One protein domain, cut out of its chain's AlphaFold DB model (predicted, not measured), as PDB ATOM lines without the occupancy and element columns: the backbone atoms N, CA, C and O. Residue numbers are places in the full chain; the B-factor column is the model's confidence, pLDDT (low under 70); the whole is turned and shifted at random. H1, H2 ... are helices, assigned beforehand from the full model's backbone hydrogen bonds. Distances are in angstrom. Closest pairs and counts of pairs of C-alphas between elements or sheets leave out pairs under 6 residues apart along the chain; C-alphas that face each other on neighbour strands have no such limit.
ATOM      1  N   ALA A  92     194.582 152.485 136.272       93.31
ATOM      2  CA  ALA A  92     195.432 151.304 136.413       93.31
ATOM      3  C   ALA A  92     196.831 151.533 135.814       93.31
ATOM      4  O   ALA A  92     197.830 151.098 136.390       93.31
ATOM      5  N   ARG A  93     196.931 152.274 134.699       93.50
ATOM      6  CA  ARG A  93     198.228 152.661 134.112       93.50
ATOM      7  C   ARG A  93     199.014 153.584 135.040       93.50
ATOM      8  O   ARG A  93     200.212 153.371 135.222       93.50
ATOM      9  N   LEU A  94     198.356 154.566 135.660       94.38
ATOM     10  CA  LEU A  94     198.986 155.443 136.649       94.38
ATOM     11  C   LEU A  94     199.413 154.678 137.904       94.38
ATOM     12  O   LEU A  94     200.550 154.839 138.331       94.38
ATOM     13  N   VAL A  95     198.564 153.804 138.449       94.88
ATOM     14  CA  VAL A  95     198.905 152.945 139.597       94.88
ATOM     15  C   VAL A  95     200.123 152.078 139.280       94.88
ATOM     16  O   VAL A  95     201.097 152.066 140.031       94.88
ATOM     17  N   ALA A  96     200.137 151.418 138.119       94.44
ATOM     18  CA  ALA A  96     201.286 150.629 137.687       94.44
ATOM     19  C   ALA A  96     202.550 151.489 137.524       94.44
ATOM     20  O   ALA A  96     203.640 151.062 137.904       94.44
ATOM     21  N   ALA A  97     202.428 152.703 136.981       94.56
ATOM     22  CA  ALA A  97     203.549 153.623 136.826       94.56
ATOM     23  C   ALA A  97     204.081 154.130 138.174       94.56
ATOM     24  O   ALA A  97     205.299 154.216 138.333       94.56
ATOM     25  N   ALA A  98     203.203 154.426 139.136       94.50
ATOM     26  CA  ALA A  98     203.574 154.824 140.491       94.50
ATOM     27  C   ALA A  98     204.352 153.697 141.186       94.50
ATOM     28  O   ALA A  98     205.479 153.920 141.628       94.50
ATOM     29  N   ASN A  99     203.813 152.474 141.150       94.12
ATOM     30  CA  ASN A  99     204.406 151.287 141.778       94.12
ATOM     31  C   ASN A  99     205.741 150.870 141.146       94.12
ATOM     32  O   ASN A  99     206.631 150.372 141.832       94.12
ATOM     33  N   ARG A 100     205.907 151.067 139.832       93.31
ATOM     34  CA  ARG A 100     207.163 150.765 139.120       93.31
ATOM     35  C   ARG A 100     208.210 151.865 139.252       93.31
ATOM     36  O   ARG A 100     209.375 151.634 138.930       93.31
ATOM     37  N   SER A 101     207.818 153.080 139.630       91.81
ATOM     38  CA  SER A 101     208.764 154.188 139.694       91.81
ATOM     39  C   SER A 101     209.612 154.086 140.958       91.81
ATOM     40  O   SER A 101     209.082 153.962 142.057       91.81
ATOM     41  N   GLN A 102     210.928 154.186 140.800       89.69
ATOM     42  CA  GLN A 102     211.853 154.261 141.923       89.69
ATOM     43  C   GLN A 102     212.447 155.674 142.046       89.69
ATOM     44  O   GLN A 102     212.642 156.357 141.024       89.69
ATOM     45  N   PRO A 103     212.742 156.130 143.276       85.94
ATOM     46  CA  PRO A 103     213.511 157.346 143.493       85.94
ATOM     47  C   PRO A 103     214.929 157.201 142.905       85.94
ATOM     48  O   PRO A 103     215.441 156.088 142.791       85.94
ATOM     49  N   PRO A 104     215.589 158.310 142.521       78.94
ATOM     50  CA  PRO A 104     215.181 159.696 142.775       78.94
ATOM     51  C   PRO A 104     214.348 160.346 141.656       78.94
ATOM     52  O   PRO A 104     213.747 161.394 141.873       78.94
ATOM     53  N   GLN A 105     214.323 159.776 140.447       80.56
ATOM     54  CA  GLN A 105     213.806 160.492 139.269       80.56
ATOM     55  C   GLN A 105     212.347 160.183 138.919       80.56
ATOM     56  O   GLN A 105     211.738 160.958 138.182       80.56
ATOM     57  N   HIS A 106     211.782 159.076 139.417       92.12
ATOM     58  CA  HIS A 106     210.407 158.648 139.122       92.12
ATOM     59  C   HIS A 106     210.043 158.741 137.624       92.12
ATOM     60  O   HIS A 106     208.970 159.214 137.250       92.12
ATOM     61  N   LEU A 107     210.950 158.310 136.734       91.25
ATOM     62  CA  LEU A 107     210.816 158.514 135.282       91.25
ATOM     63  C   LEU A 107     209.553 157.871 134.694       91.25
ATOM     64  O   LEU A 107     208.889 158.485 133.863       91.25
ATOM     65  N   ALA A 108     209.210 156.653 135.130       92.12
ATOM     66  CA  ALA A 108     208.005 155.956 134.677       92.12
ATOM     67  C   ALA A 108     206.729 156.734 135.039       92.12
ATOM     68  O   ALA A 108     205.865 156.928 134.188       92.12
ATOM     69  N   TRP A 109     206.666 157.251 136.270       95.25
ATOM     70  CA  TRP A 109     205.569 158.087 136.753       95.25
ATOM     71  C   TRP A 109     205.441 159.379 135.945       95.25
ATOM     72  O   TRP A 109     204.369 159.691 135.436       95.25
ATOM     73  N   ARG A 110     206.550 160.103 135.740       93.56
ATOM     74  CA  ARG A 110     206.548 161.348 134.957       93.56
ATOM     75  C   ARG A 110     206.121 161.130 133.509       93.56
ATOM     76  O   ARG A 110     205.354 161.930 132.988       93.56
ATOM     77  N   ARG A 111     206.577 160.046 132.872       93.56
ATOM     78  CA  ARG A 111     206.146 159.689 131.510       93.56
ATOM     79  C   ARG A 111     204.658 159.371 131.452       93.56
ATOM     80  O   ARG A 111     204.003 159.806 130.514       93.56
ATOM     81  N   ALA A 112     204.127 158.658 132.445       94.06
ATOM     82  CA  ALA A 112     202.699 158.363 132.514       94.06
ATOM     83  C   ALA A 112     201.864 159.643 132.687       94.06
ATOM     84  O   ALA A 112     200.903 159.843 131.952       94.06
ATOM     85  N   LEU A 113     202.280 160.557 133.572       94.06
ATOM     86  CA  LEU A 113     201.632 161.866 133.722       94.06
ATOM     87  C   LEU A 113     201.693 162.695 132.436       94.06
ATOM     88  O   LEU A 113     200.701 163.304 132.053       94.06
ATOM     89  N   GLN A 114     202.840 162.701 131.753       93.50
ATOM     90  CA  GLN A 114     203.011 163.435 130.502       93.50
ATOM     91  C   GLN A 114     202.151 162.858 129.372       93.50
ATOM     92  O   GLN A 114     201.596 163.625 128.592       93.50
ATOM     93  N   ALA A 115     202.014 161.531 129.301       92.06
ATOM     94  CA  ALA A 115     201.155 160.863 128.325       92.06
ATOM     95  C   ALA A 115     199.667 161.187 128.535       92.06
ATOM     96  O   ALA A 115     198.920 161.247 127.565       92.06
ATOM     97  N   SER A 116     199.255 161.437 129.780       91.38
ATOM     98  CA  SER A 116     197.885 161.823 130.126       91.38
ATOM     99  C   SER A 116     197.691 163.335 130.287       91.38
ATOM    100  O   SER A 116     196.608 163.736 130.680       91.38
ATOM    101  N   ARG A 117     198.688 164.192 130.014       90.00
ATOM    102  CA  ARG A 117     198.707 165.608 130.450       90.00
ATOM    103  C   ARG A 117     197.409 166.379 130.182       90.00
ATOM    104  O   ARG A 117     196.933 167.063 131.081       90.00
ATOM    105  N   GLU A 118     196.868 166.265 128.972       88.00
ATOM    106  CA  GLU A 118     195.677 167.008 128.535       88.00
ATOM    107  C   GLU A 118     194.396 166.487 129.209       88.00
ATOM    108  O   GLU A 118     193.574 167.262 129.694       88.00
ATOM    109  N   ALA A 119     194.249 165.164 129.314       90.81
ATOM    110  CA  ALA A 119     193.060 164.528 129.879       90.81
ATOM    111  C   ALA A 119     193.116 164.371 131.408       90.81
ATOM    112  O   ALA A 119     192.080 164.222 132.052       90.81
ATOM    113  N   LEU A 120     194.306 164.437 132.011       92.12
ATOM    114  CA  LEU A 120     194.565 164.080 133.407       92.12
ATOM    115  C   LEU A 120     193.658 164.822 134.405       92.12
ATOM    116  O   LEU A 120     193.095 164.152 135.276       92.12
ATOM    117  N   PRO A 121     193.466 166.158 134.330       90.75
ATOM    118  CA  PRO A 121     192.583 166.845 135.271       90.75
ATOM    119  C   PRO A 121     191.138 166.346 135.171       90.75
ATOM    120  O   PRO A 121     190.489 166.130 136.197       90.75
ATOM    121  N   HIS A 122     190.651 166.134 133.946       89.81
ATOM    122  CA  HIS A 122     189.289 165.685 133.669       89.81
ATOM    123  C   HIS A 122     189.079 164.233 134.093       89.81
ATOM    124  O   HIS A 122     188.091 163.934 134.757       89.81
ATOM    125  N   GLU A 123     190.026 163.351 133.780       93.81
ATOM    126  CA  GLU A 123     190.024 161.944 134.177       93.81
ATOM    127  C   GLU A 123     190.024 161.793 135.704       93.81
ATOM    128  O   GLU A 123     189.194 161.068 136.254       93.81
ATOM    129  N   LEU A 124     190.873 162.545 136.416       92.00
ATOM    130  CA  LEU A 124     190.899 162.552 137.884       92.00
ATOM    131  C   LEU A 124     189.590 163.065 138.483       92.00
ATOM    132  O   LEU A 124     189.088 162.490 139.447       92.00
ATOM    133  N   ALA A 125     189.017 164.130 137.922       90.00
ATOM    134  CA  ALA A 125     187.736 164.654 138.384       90.00
ATOM    135  C   ALA A 125     186.572 163.705 138.081       90.00
ATOM    136  O   ALA A 125     185.663 163.581 138.905       90.00
ATOM    137  N   ALA A 126     186.607 163.024 136.934       91.62
ATOM    138  CA  ALA A 126     185.638 162.008 136.552       91.62
ATOM    139  C   ALA A 126     185.726 160.791 137.480       91.62
ATOM    140  O   ALA A 126     184.700 160.364 138.000       91.62
ATOM    141  N   ALA A 127     186.929 160.292 137.784       92.62
ATOM    142  CA  ALA A 127     187.114 159.222 138.766       92.62
ATOM    143  C   ALA A 127     186.672 159.644 140.171       92.62
ATOM    144  O   ALA A 127     185.996 158.877 140.849       92.62
ATOM    145  N   ALA A 128     186.974 160.876 140.591       90.56
ATOM    146  CA  ALA A 128     186.539 161.410 141.882       90.56
ATOM    147  C   ALA A 128     185.017 161.610 141.988       90.56
ATOM    148  O   ALA A 128     184.496 161.667 143.101       90.56
ATOM    149  N   SER A 129     184.324 161.737 140.853       91.19
ATOM    150  CA  SER A 129     182.864 161.899 140.764       91.19
ATOM    151  C   SER A 129     182.161 160.629 140.271       91.19
ATOM    152  O   SER A 129     180.970 160.672 139.966       91.19
ATOM    153  N   SER A 130     182.889 159.516 140.138       93.25
ATOM    154  CA  SER A 130     182.340 158.266 139.624       93.25
ATOM    155  C   SER A 130     181.315 157.694 140.601       93.25
ATOM    156  O   SER A 130     181.518 157.722 141.814       93.25
ATOM    157  N   SER A 131     180.227 157.132 140.072       93.81
ATOM    158  CA  SER A 131     179.278 156.337 140.859       93.81
ATOM    159  C   SER A 131     179.861 154.985 141.284       93.81
ATOM    160  O   SER A 131     179.342 154.359 142.206       93.81
ATOM    161  N   SER A 132     180.943 154.535 140.638       94.81
ATOM    162  CA  SER A 132     181.635 153.306 141.008       94.81
ATOM    163  C   SER A 132     182.499 153.525 142.249       94.81
ATOM    164  O   SER A 132     183.517 154.226 142.212       94.81
ATOM    165  N   ALA A 133     182.116 152.870 143.348       92.94
ATOM    166  CA  ALA A 133     182.876 152.881 144.595       92.94
ATOM    167  C   ALA A 133     184.307 152.344 144.409       92.94
ATOM    168  O   ALA A 133     185.231 152.841 145.050       92.94
ATOM    169  N   GLU A 134     184.510 151.389 143.496       94.38
ATOM    170  CA  GLU A 134     185.819 150.794 143.199       94.38
ATOM    171  C   GLU A 134     186.781 151.799 142.559       94.38
ATOM    172  O   GLU A 134     187.957 151.857 142.925       94.38
ATOM    173  N   VAL A 135     186.286 152.638 141.643       93.19
ATOM    174  CA  VAL A 135     187.092 153.679 140.987       93.19
ATOM    175  C   VAL A 135     187.508 154.741 141.999       93.19
ATOM    176  O   VAL A 135     188.677 155.130 142.049       93.19
ATOM    177  N   VAL A 136     186.574 155.179 142.847       92.19
ATOM    178  CA  VAL A 136     186.853 156.164 143.902       92.19
ATOM    179  C   VAL A 136     187.828 155.596 144.939       92.19
ATOM    180  O   VAL A 136     188.737 156.307 145.370       92.19
ATOM    181  N   ALA A 137     187.675 154.325 145.324       91.94
ATOM    182  CA  ALA A 137     188.581 153.648 146.249       91.94
ATOM    183  C   ALA A 137     189.991 153.509 145.659       91.94
ATOM    184  O   ALA A 137     190.955 153.900 146.311       91.94
ATOM    185  N   SER A 138     190.103 153.074 144.403       93.88
ATOM    186  CA  SER A 138     191.383 152.954 143.690       93.88
ATOM    187  C   SER A 138     192.089 154.303 143.545       93.88
ATOM    188  O   SER A 138     193.306 154.400 143.690       93.88
ATOM    189  N   LEU A 139     191.333 155.378 143.291       94.25
ATOM    190  CA  LEU A 139     191.879 156.733 143.237       94.25
ATOM    191  C   LEU A 139     192.405 157.182 144.606       94.25
ATOM    192  O   LEU A 139     193.483 157.768 144.685       94.25
ATOM    193  N   ARG A 140     191.658 156.918 145.685       92.75
ATOM    194  CA  ARG A 140     192.101 157.235 147.052       92.75
ATOM    195  C   ARG A 140     193.358 156.463 147.418       92.75
ATOM    196  O   ARG A 140     194.312 157.081 147.873       92.75
ATOM    197  N   GLU A 141     193.377 155.164 147.143       94.00
ATOM    198  CA  GLU A 141     194.529 154.301 147.383       94.00
ATOM    199  C   GLU A 141     195.764 154.796 146.624       94.00
ATOM    200  O   GLU A 141     196.825 154.949 147.227       94.00
ATOM    201  N   LEU A 142     195.618 155.151 145.342       95.06
ATOM    202  CA  LEU A 142     196.697 155.756 144.561       95.06
ATOM    203  C   LEU A 142     197.246 157.005 145.260       95.06
ATOM    204  O   LEU A 142     198.448 157.091 145.501       95.06
ATOM    205  N   LEU A 143     196.380 157.965 145.606       93.75
ATOM    206  CA  LEU A 143     196.778 159.234 146.232       93.75
ATOM    207  C   LEU A 143     197.405 159.032 147.624       93.75
ATOM    208  O   LEU A 143     198.362 159.731 147.981       93.75
ATOM    209  N   ASP A 144     196.923 158.050 148.387       93.38
ATOM    210  CA  ASP A 144     197.454 157.658 149.695       93.38
ATOM    211  C   ASP A 144     198.816 156.964 149.589       93.38
ATOM    212  O   ASP A 144     199.666 157.170 150.459       93.38
ATOM    213  N   GLN A 145     199.085 156.244 148.501       94.50
ATOM    214  CA  GLN A 145     200.359 155.561 148.265       94.50
ATOM    215  C   GLN A 145     201.424 156.440 147.599       94.50
ATOM    216  O   GLN A 145     202.605 156.111 147.694       94.50
ATOM    217  N   LEU A 146     201.054 157.575 146.984       93.44
ATOM    218  CA  LEU A 146     202.041 158.469 146.363       93.44
ATOM    219  C   LEU A 146     203.106 158.906 147.369       93.44
ATOM    220  O   LEU A 146     202.787 159.441 148.437       93.44
ATOM    221  N   ASP A 147     204.370 158.769 146.999       93.25
ATOM    222  CA  ASP A 147     205.456 159.369 147.755       93.25
ATOM    223  C   ASP A 147     205.465 160.911 147.592       93.25
ATOM    224  O   ASP A 147     204.789 161.475 146.718       93.25
ATOM    225  N   PRO A 148     206.225 161.642 148.428       89.56
ATOM    226  CA  PRO A 148     206.308 163.099 148.341       89.56
ATOM    227  C   PRO A 148     206.742 163.642 146.964       89.56
ATOM    228  O   PRO A 148     206.244 164.685 146.531       89.56
ATOM    229  N   ALA A 149     207.646 162.968 146.249       88.88
ATOM    230  CA  ALA A 149     208.162 163.421 144.954       88.88
ATOM    231  C   ALA A 149     207.166 163.156 143.807       88.88
ATOM    232  O   ALA A 149     206.997 163.991 142.908       88.88
ATOM    233  N   GLN A 150     206.463 162.028 143.852       91.88
ATOM    234  CA  GLN A 150     205.376 161.676 142.949       91.88
ATOM    235  C   GLN A 150     204.187 162.615 143.121       91.88
ATOM    236  O   GLN A 150     203.696 163.143 142.122       91.88
ATOM    237  N   ALA A 151     203.778 162.882 144.368       90.56
ATOM    238  CA  ALA A 151     202.724 163.842 144.688       90.56
ATOM    239  C   ALA A 151     203.076 165.243 144.168       90.56
ATOM    240  O   ALA A 151     202.249 165.903 143.544       90.56
ATOM    241  N   THR A 152     204.333 165.669 144.330       86.94
ATOM    242  CA  THR A 152     204.825 166.936 143.765       86.94
ATOM    243  C   THR A 152     204.731 166.958 142.240       86.94
ATOM    244  O   THR A 152     204.275 167.943 141.662       86.94
ATOM    245  N   SER A 153     205.137 165.873 141.575       88.94
ATOM    246  CA  SER A 153     205.092 165.771 140.110       88.94
ATOM    247  C   SER A 153     203.652 165.801 139.585       88.94
ATOM    248  O   SER A 153     203.382 166.469 138.589       88.94
ATOM    249  N   LEU A 154     202.721 165.144 140.286       91.06
ATOM    250  CA  LEU A 154     201.292 165.180 139.979       91.06
ATOM    251  C   LEU A 154     200.743 166.606 140.082       91.06
ATOM    252  O   LEU A 154     200.144 167.098 139.131       91.06
ATOM    253  N   LEU A 155     200.995 167.287 141.203       89.12
ATOM    254  CA  LEU A 155     200.544 168.664 141.413       89.12
ATOM    255  C   LEU A 155     201.118 169.622 140.370       89.12
ATOM    256  O   LEU A 155     200.383 170.438 139.827       89.12
ATOM    257  N   SER A 156     202.403 169.491 140.039       87.62
ATOM    258  CA  SER A 156     203.029 170.311 139.000       87.62
ATOM    259  C   SER A 156     202.409 170.076 137.621       87.62
ATOM    260  O   SER A 156     202.284 171.024 136.848       87.62
ATOM    261  N   SER A 157     202.036 168.833 137.298       88.44
ATOM    262  CA  SER A 157     201.370 168.503 136.033       88.44
ATOM    263  C   SER A 157     199.965 169.096 135.973       88.44
ATOM    264  O   SER A 157     199.575 169.664 134.956       88.44
ATOM    265  N   LEU A 158     199.218 168.988 137.071       87.56
ATOM    266  CA  LEU A 158     197.865 169.521 137.198       87.56
ATOM    267  C   LEU A 158     197.834 171.045 137.090       87.56
ATOM    268  O   LEU A 158     196.951 171.604 136.445       87.56
ATOM    269  N   ASP A 159     198.811 171.714 137.688       86.06
ATOM    270  CA  ASP A 159     198.895 173.162 137.606       86.06
ATOM    271  C   ASP A 159     199.263 173.641 136.206       86.06
ATOM    272  O   ASP A 159     198.611 174.530 135.663       86.06
ATOM    273  N   SER A 160     200.237 172.975 135.574       84.25
ATOM    274  CA  SER A 160     200.594 173.254 134.185       84.25
ATOM    275  C   SER A 160     199.388 173.124 133.259       84.25
ATOM    276  O   SER A 160     199.249 173.955 132.371       84.25
ATOM    277  N   ALA A 161     198.520 172.130 133.473       83.94
ATOM    278  CA  ALA A 161     197.285 171.977 132.705       83.94
ATOM    279  C   ALA A 161     196.264 173.092 133.009       83.94
ATOM    280  O   ALA A 161     195.533 173.528 132.130       83.94
ATOM    281  N   SER A 162     196.220 173.599 134.245       84.06
ATOM    282  CA  SER A 162     195.329 174.705 134.620       84.06
ATOM    283  C   SER A 162     195.785 176.081 134.123       84.06
ATOM    284  O   SER A 162     194.963 176.986 133.987       84.06
ATOM    285  N   ALA A 163     197.084 176.241 133.859       84.94
ATOM    286  CA  ALA A 163     197.687 177.476 133.368       84.94
ATOM    287  C   ALA A 163     197.580 177.646 131.841       84.94
ATOM    288  O   ALA A 163     197.920 178.710 131.327       84.94
ATOM    289  N   GLU A 164     197.137 176.619 131.112       85.88
ATOM    290  CA  GLU A 164     196.955 176.690 129.661       85.88
ATOM    291  C   GLU A 164     195.794 177.630 129.295       85.88
ATOM    292  O   GLU A 164     194.703 177.555 129.861       85.88
ATOM    293  N   GLU A 165     196.029 178.541 128.342       75.19
ATOM    294  CA  GLU A 165     195.048 179.566 127.947       75.19
ATOM    295  C   GLU A 165     193.767 178.956 127.366       75.19
ATOM    296  O   GLU A 165     192.665 179.458 127.595       75.19
ATOM    297  N   VAL A 166     193.904 177.845 126.643       81.69
ATOM    298  CA  VAL A 166     192.790 177.110 126.046       81.69
ATOM    299  C   VAL A 166     192.458 175.932 126.957       81.69
ATOM    300  O   VAL A 166     193.221 174.981 127.045       81.69
ATOM    301  N   GLY A 167     191.328 176.003 127.664       78.31
ATOM    302  CA  GLY A 167     190.842 174.907 128.518       78.31
ATOM    303  C   GLY A 167     191.333 174.914 129.973       78.31
ATOM    304  O   GLY A 167     190.789 174.174 130.796       78.31
ATOM    305  N   GLY A 168     192.256 175.803 130.366       82.12
ATOM    306  CA  GLY A 168     192.761 175.871 131.747       82.12
ATOM    307  C   GLY A 168     191.676 176.109 132.806       82.12
ATOM    308  O   GLY A 168     191.759 175.600 133.927       82.12
ATOM    309  N   GLY A 169     190.590 176.803 132.442       82.75
ATOM    310  CA  GLY A 169     189.420 176.984 133.305       82.75
ATOM    311  C   GLY A 169     188.717 175.669 133.669       82.75
ATOM    312  O   GLY A 169     188.305 175.488 134.819       82.75
ATOM    313  N   GLU A 170     188.623 174.729 132.728       81.44
ATOM    314  CA  GLU A 170     187.997 173.425 132.952       81.44
ATOM    315  C   GLU A 170     188.906 172.493 133.752       81.44
ATOM    316  O   GLU A 170     188.439 171.820 134.676       81.44
ATOM    317  N   ALA A 171     190.213 172.522 133.480       79.38
ATOM    318  CA  ALA A 171     191.208 171.835 134.294       79.38
ATOM    319  C   ALA A 171     191.172 172.339 135.748       79.38
ATOM    320  O   ALA A 171     191.102 171.547 136.691       79.38
ATOM    321  N   ALA A 172     191.103 173.659 135.953       81.31
ATOM    322  CA  ALA A 172     190.962 174.258 137.278       81.31
ATOM    323  C   ALA A 172     189.644 173.865 137.971       81.31
ATOM    324  O   ALA A 172     189.627 173.616 139.180       81.31
ATOM    325  N   ALA A 173     188.530 173.795 137.238       80.62
ATOM    326  CA  ALA A 173     187.250 173.340 137.779       80.62
ATOM    327  C   ALA A 173     187.292 171.856 138.179       80.62
ATOM    328  O   ALA A 173     186.821 171.494 139.261       80.62
ATOM    329  N   SER A 174     187.905 171.019 137.346       83.94
ATOM    330  CA  SER A 174     188.123 169.591 137.585       83.94
ATOM    331  C   SER A 174     188.971 169.361 138.837       83.94
ATOM    332  O   SER A 174     188.594 168.584 139.717       83.94
ATOM    333  N   LEU A 175     190.032 170.150 139.019       82.19
ATOM    334  CA  LEU A 175     190.828 170.139 140.243       82.19
ATOM    335  C   LEU A 175     190.007 170.483 141.479       82.19
ATOM    336  O   LEU A 175     190.075 169.772 142.477       82.19
ATOM    337  N   ARG A 176     189.181 171.533 141.431       83.81
ATOM    338  CA  ARG A 176     188.309 171.879 142.568       83.81
ATOM    339  C   ARG A 176     187.362 170.736 142.935       83.81
ATOM    340  O   ARG A 176     187.062 170.584 144.115       83.81
ATOM    341  N   ARG A 177     186.894 169.940 141.965       83.94
ATOM    342  CA  ARG A 177     186.074 168.745 142.233       83.94
ATOM    343  C   ARG A 177     186.888 167.664 142.936       83.94
ATOM    344  O   ARG A 177     186.472 167.211 143.998       83.94
ATOM    345  N   LEU A 178     188.076 167.339 142.422       84.12
ATOM    346  CA  LEU A 178     189.001 166.399 143.067       84.12
ATOM    347  C   LEU A 178     189.277 166.799 144.527       84.12
ATOM    348  O   LEU A 178     189.180 165.978 145.439       84.12
ATOM    349  N   TRP A 179     189.523 168.089 144.760       85.19
ATOM    350  CA  TRP A 179     189.802 168.656 146.079       85.19
ATOM    351  C   TRP A 179     188.625 168.661 147.057       85.19
ATOM    352  O   TRP A 179     188.838 168.892 148.247       85.19
ATOM    353  N   ARG A 180     187.392 168.449 146.587       83.69
ATOM    354  CA  ARG A 180     186.224 168.252 147.458       83.69
ATOM    355  C   ARG A 180     186.102 166.799 147.912       83.69
ATOM    356  O   ARG A 180     185.649 166.559 149.024       83.69
ATOM    357  N   CYS A 181     186.514 165.851 147.070       80.19
ATOM    358  CA  CYS A 181     186.367 164.415 147.328       80.19
ATOM    359  C   CYS A 181     187.536 163.807 148.114       80.19
ATOM    360  O   CYS A 181     187.368 162.761 148.753       80.19
ATOM    361  N   TYR A 182     188.711 164.438 148.060       81.38
ATOM    362  CA  TYR A 182     189.921 163.977 148.731       81.38
ATOM    363  C   TYR A 182     190.443 165.047 149.707       81.38
ATOM    364  O   TYR A 182     190.531 166.221 149.329       81.38
ATOM    365  N   PRO A 183     190.797 164.690 150.960       79.62
ATOM    366  CA  PRO A 183     191.230 165.657 151.959       79.62
ATOM    367  C   PRO A 183     192.504 166.372 151.495       79.62
ATOM    368  O   PRO A 183     193.597 165.804 151.510       79.62
ATOM    369  N   GLN A 184     192.367 167.652 151.138       76.94
ATOM    370  CA  GLN A 184     193.459 168.507 150.647       76.94
ATOM    371  C   GLN A 184     194.713 168.419 151.531       76.94
ATOM    372  O   GLN A 184     195.838 168.404 151.039       76.94
ATOM    373  N   ARG A 185     194.507 168.285 152.848       76.44
ATOM    374  CA  ARG A 185     195.568 168.204 153.855       76.44
ATOM    375  C   ARG A 185     196.562 167.068 153.602       76.44
ATOM    376  O   ARG A 185     197.743 167.274 153.844       76.44
ATOM    377  N   ALA A 186     196.127 165.910 153.102       80.62
ATOM    378  CA  ALA A 186     196.999 164.746 152.944       80.62
ATOM    379  C   ALA A 186     198.002 164.922 151.789       80.62
ATOM    380  O   ALA A 186     199.211 164.790 151.989       80.62
ATOM    381  N   ILE A 187     197.529 165.313 150.600       80.06
ATOM    382  CA  ILE A 187     198.408 165.589 149.448       80.06
ATOM    383  C   ILE A 187     199.301 166.804 149.724       80.06
ATOM    384  O   ILE A 187     200.499 166.766 149.441       80.06
ATOM    385  N   VAL A 188     198.752 167.863 150.330       80.38
ATOM    386  CA  VAL A 188     199.525 169.066 150.674       80.38
ATOM    387  C   VAL A 188     200.600 168.757 151.718       80.38
ATOM    388  O   VAL A 188     201.718 169.251 151.590       80.38
ATOM    389  N   ALA A 189     200.327 167.900 152.709       81.75
ATOM    390  CA  ALA A 189     201.331 167.479 153.685       81.75
ATOM    391  C   ALA A 189     202.503 166.748 153.012       81.75
ATOM    392  O   ALA A 189     203.662 167.101 153.249       81.75
ATOM    393  N   LYS A 190     202.227 165.800 152.107       83.94
ATOM    394  CA  LYS A 190     203.265 165.103 151.326       83.94
ATOM    395  C   LYS A 190     204.097 166.078 150.502       83.94
ATOM    396  O   LYS A 190     205.325 166.042 150.539       83.94
ATOM    397  N   TRP A 191     203.428 166.994 149.818       81.00
ATOM    398  CA  TRP A 191     204.082 168.020 149.022       81.00
ATOM    399  C   TRP A 191     204.966 168.956 149.874       81.00
ATOM    400  O   TRP A 191     206.121 169.213 149.530       81.00
ATOM    401  N   SER A 192     204.486 169.382 151.046       80.44
ATOM    402  CA  SER A 192     205.264 170.200 151.988       80.44
ATOM    403  C   SER A 192     206.509 169.476 152.518       80.44
ATOM    404  O   SER A 192     207.580 170.076 152.617       80.44
ATOM    405  N   SER A 193     206.403 168.167 152.774       82.44
ATOM    406  CA  SER A 193     207.527 167.320 153.183       82.44
ATOM    407  C   SER A 193     208.592 167.237 152.084       82.44
ATOM    408  O   SER A 193     209.786 167.390 152.358       82.44
ATOM    409  N   HIS A 194     208.174 167.101 150.818       82.00
ATOM    410  CA  HIS A 194     209.092 167.138 149.679       82.00
ATOM    411  C   HIS A 194     209.832 168.476 149.579       82.00
ATOM    412  O   HIS A 194     211.055 168.491 149.437       82.00
ATOM    413  N   LEU A 195     209.122 169.603 149.702       78.19
ATOM    414  CA  LEU A 195     209.746 170.928 149.700       78.19
ATOM    415  C   LEU A 195     210.767 171.085 150.828       78.19
ATOM    416  O   LEU A 195     211.866 171.587 150.596       78.19
ATOM    417  N   GLN A 196     210.427 170.637 152.037       81.88
ATOM    418  CA  GLN A 196     211.325 170.711 153.184       81.88
ATOM    419  C   GLN A 196     212.583 169.860 152.966       81.88
ATOM    420  O   GLN A 196     213.687 170.317 153.261       81.88
ATOM    421  N   SER A 197     212.429 168.645 152.433       82.25
ATOM    422  CA  SER A 197     213.547 167.757 152.093       82.25
ATOM    423  C   SER A 197     214.459 168.380 151.032       82.25
ATOM    424  O   SER A 197     215.671 168.473 151.226       82.25
ATOM    425  N   THR A 198     213.877 168.919 149.961       80.19
ATOM    426  CA  THR A 198     214.615 169.589 148.883       80.19
ATOM    427  C   THR A 198     215.351 170.829 149.384       80.19
ATOM    428  O   THR A 198     216.522 171.028 149.059       80.19
ATOM    429  N   LEU A 199     214.718 171.647 150.231       79.44
ATOM    430  CA  LEU A 199     215.363 172.815 150.831       79.44
ATOM    431  C   LEU A 199     216.536 172.407 151.728       79.44
ATOM    432  O   LEU A 199     217.607 173.001 151.631       79.44
ATOM    433  N   LYS A 200     216.364 171.373 152.562       82.81
ATOM    434  CA  LYS A 200     217.449 170.819 153.388       82.81
ATOM    435  C   LYS A 200     218.608 170.323 152.527       82.81
ATOM    436  O   LYS A 200     219.751 170.636 152.840       82.81
ATOM    437  N   ALA A 201     218.328 169.614 151.433       80.31
ATOM    438  CA  ALA A 201     219.351 169.132 150.508       80.31
ATOM    439  C   ALA A 201     220.124 170.287 149.843       80.31
ATOM    440  O   ALA A 201     221.353 170.254 149.784       80.31
ATOM    441  N   ILE A 202     219.427 171.342 149.406       78.06
ATOM    442  CA  ILE A 202     220.058 172.543 148.839       78.06
ATOM    443  C   ILE A 202     220.925 173.245 149.887       78.06
ATOM    444  O   ILE A 202     222.071 173.579 149.601       78.06
TER     445      ILE A 202
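AT A GLANCE: This is residues 92 to 202 of the 293 residues of the protein "Hypothetical protein" of Polarella glacialis (UniProt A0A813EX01). H5 is the core of a compact helical body: the hairpin of H1 and H2 packs on it through H2, H3 and H6 lie side by side by its last residues, and H7 crosses its first ones. H4 packs on H3, and residues 195 to 202 of H7 reach past the contact with H5. The printed part has 111 residues with seven named helices, H1 to H7 in order, and no named strand: all helix. The radius of gyration of the C-alphas is 13.7 A, and the spans are 41 by 33 by 27 A.

HOW THE PARTS SIT: H1, residues 92 to 100, and H2, residues 107 to 115, form a hairpin; they touch, with C-alphas 97 and 109 closest at 4.9 A. H2 touches the hub, H5, residues 148 to 162, at a shallow tilt of 18 degrees, the same way; C-alphas 110 and 153 are closest, 6.9 A. H3, residues 120 to 128, touches H4, residues 133 to 145, at a steep tilt of 58 degrees; C-alphas 128 and 136 are closest, 5.6 A. H3 touches H6, residues 168 to 181, at a shallow tilt of 30 degrees, the same way; C-alphas 125 and 174 are closest, 5.0 A. H5 and H6 form a hairpin. H7, residues 184 to 202, touches H5, with C-alphas 148 and 190 closest at 4.7 A. H1 and H7 are apart. In each of the seven helices every O i to N i+4 pair is within hydrogen-bond range.

IN THESE COORDINATES: H1 begins at C-alpha 92 (195.432, 151.304, 136.413). H4 is 18.1 A long, H5 21.1 A, H6 20.4 A and H7 27.0 A, ending at C-alpha 202 (220.058, 172.543, 148.839).

THE WHOLE: The C-alphas farthest apart, of Ser 131 and Ile 202, are 44.6 A apart. The printed part has no cut and no long link, and no printed residue is under 70 in pLDDT.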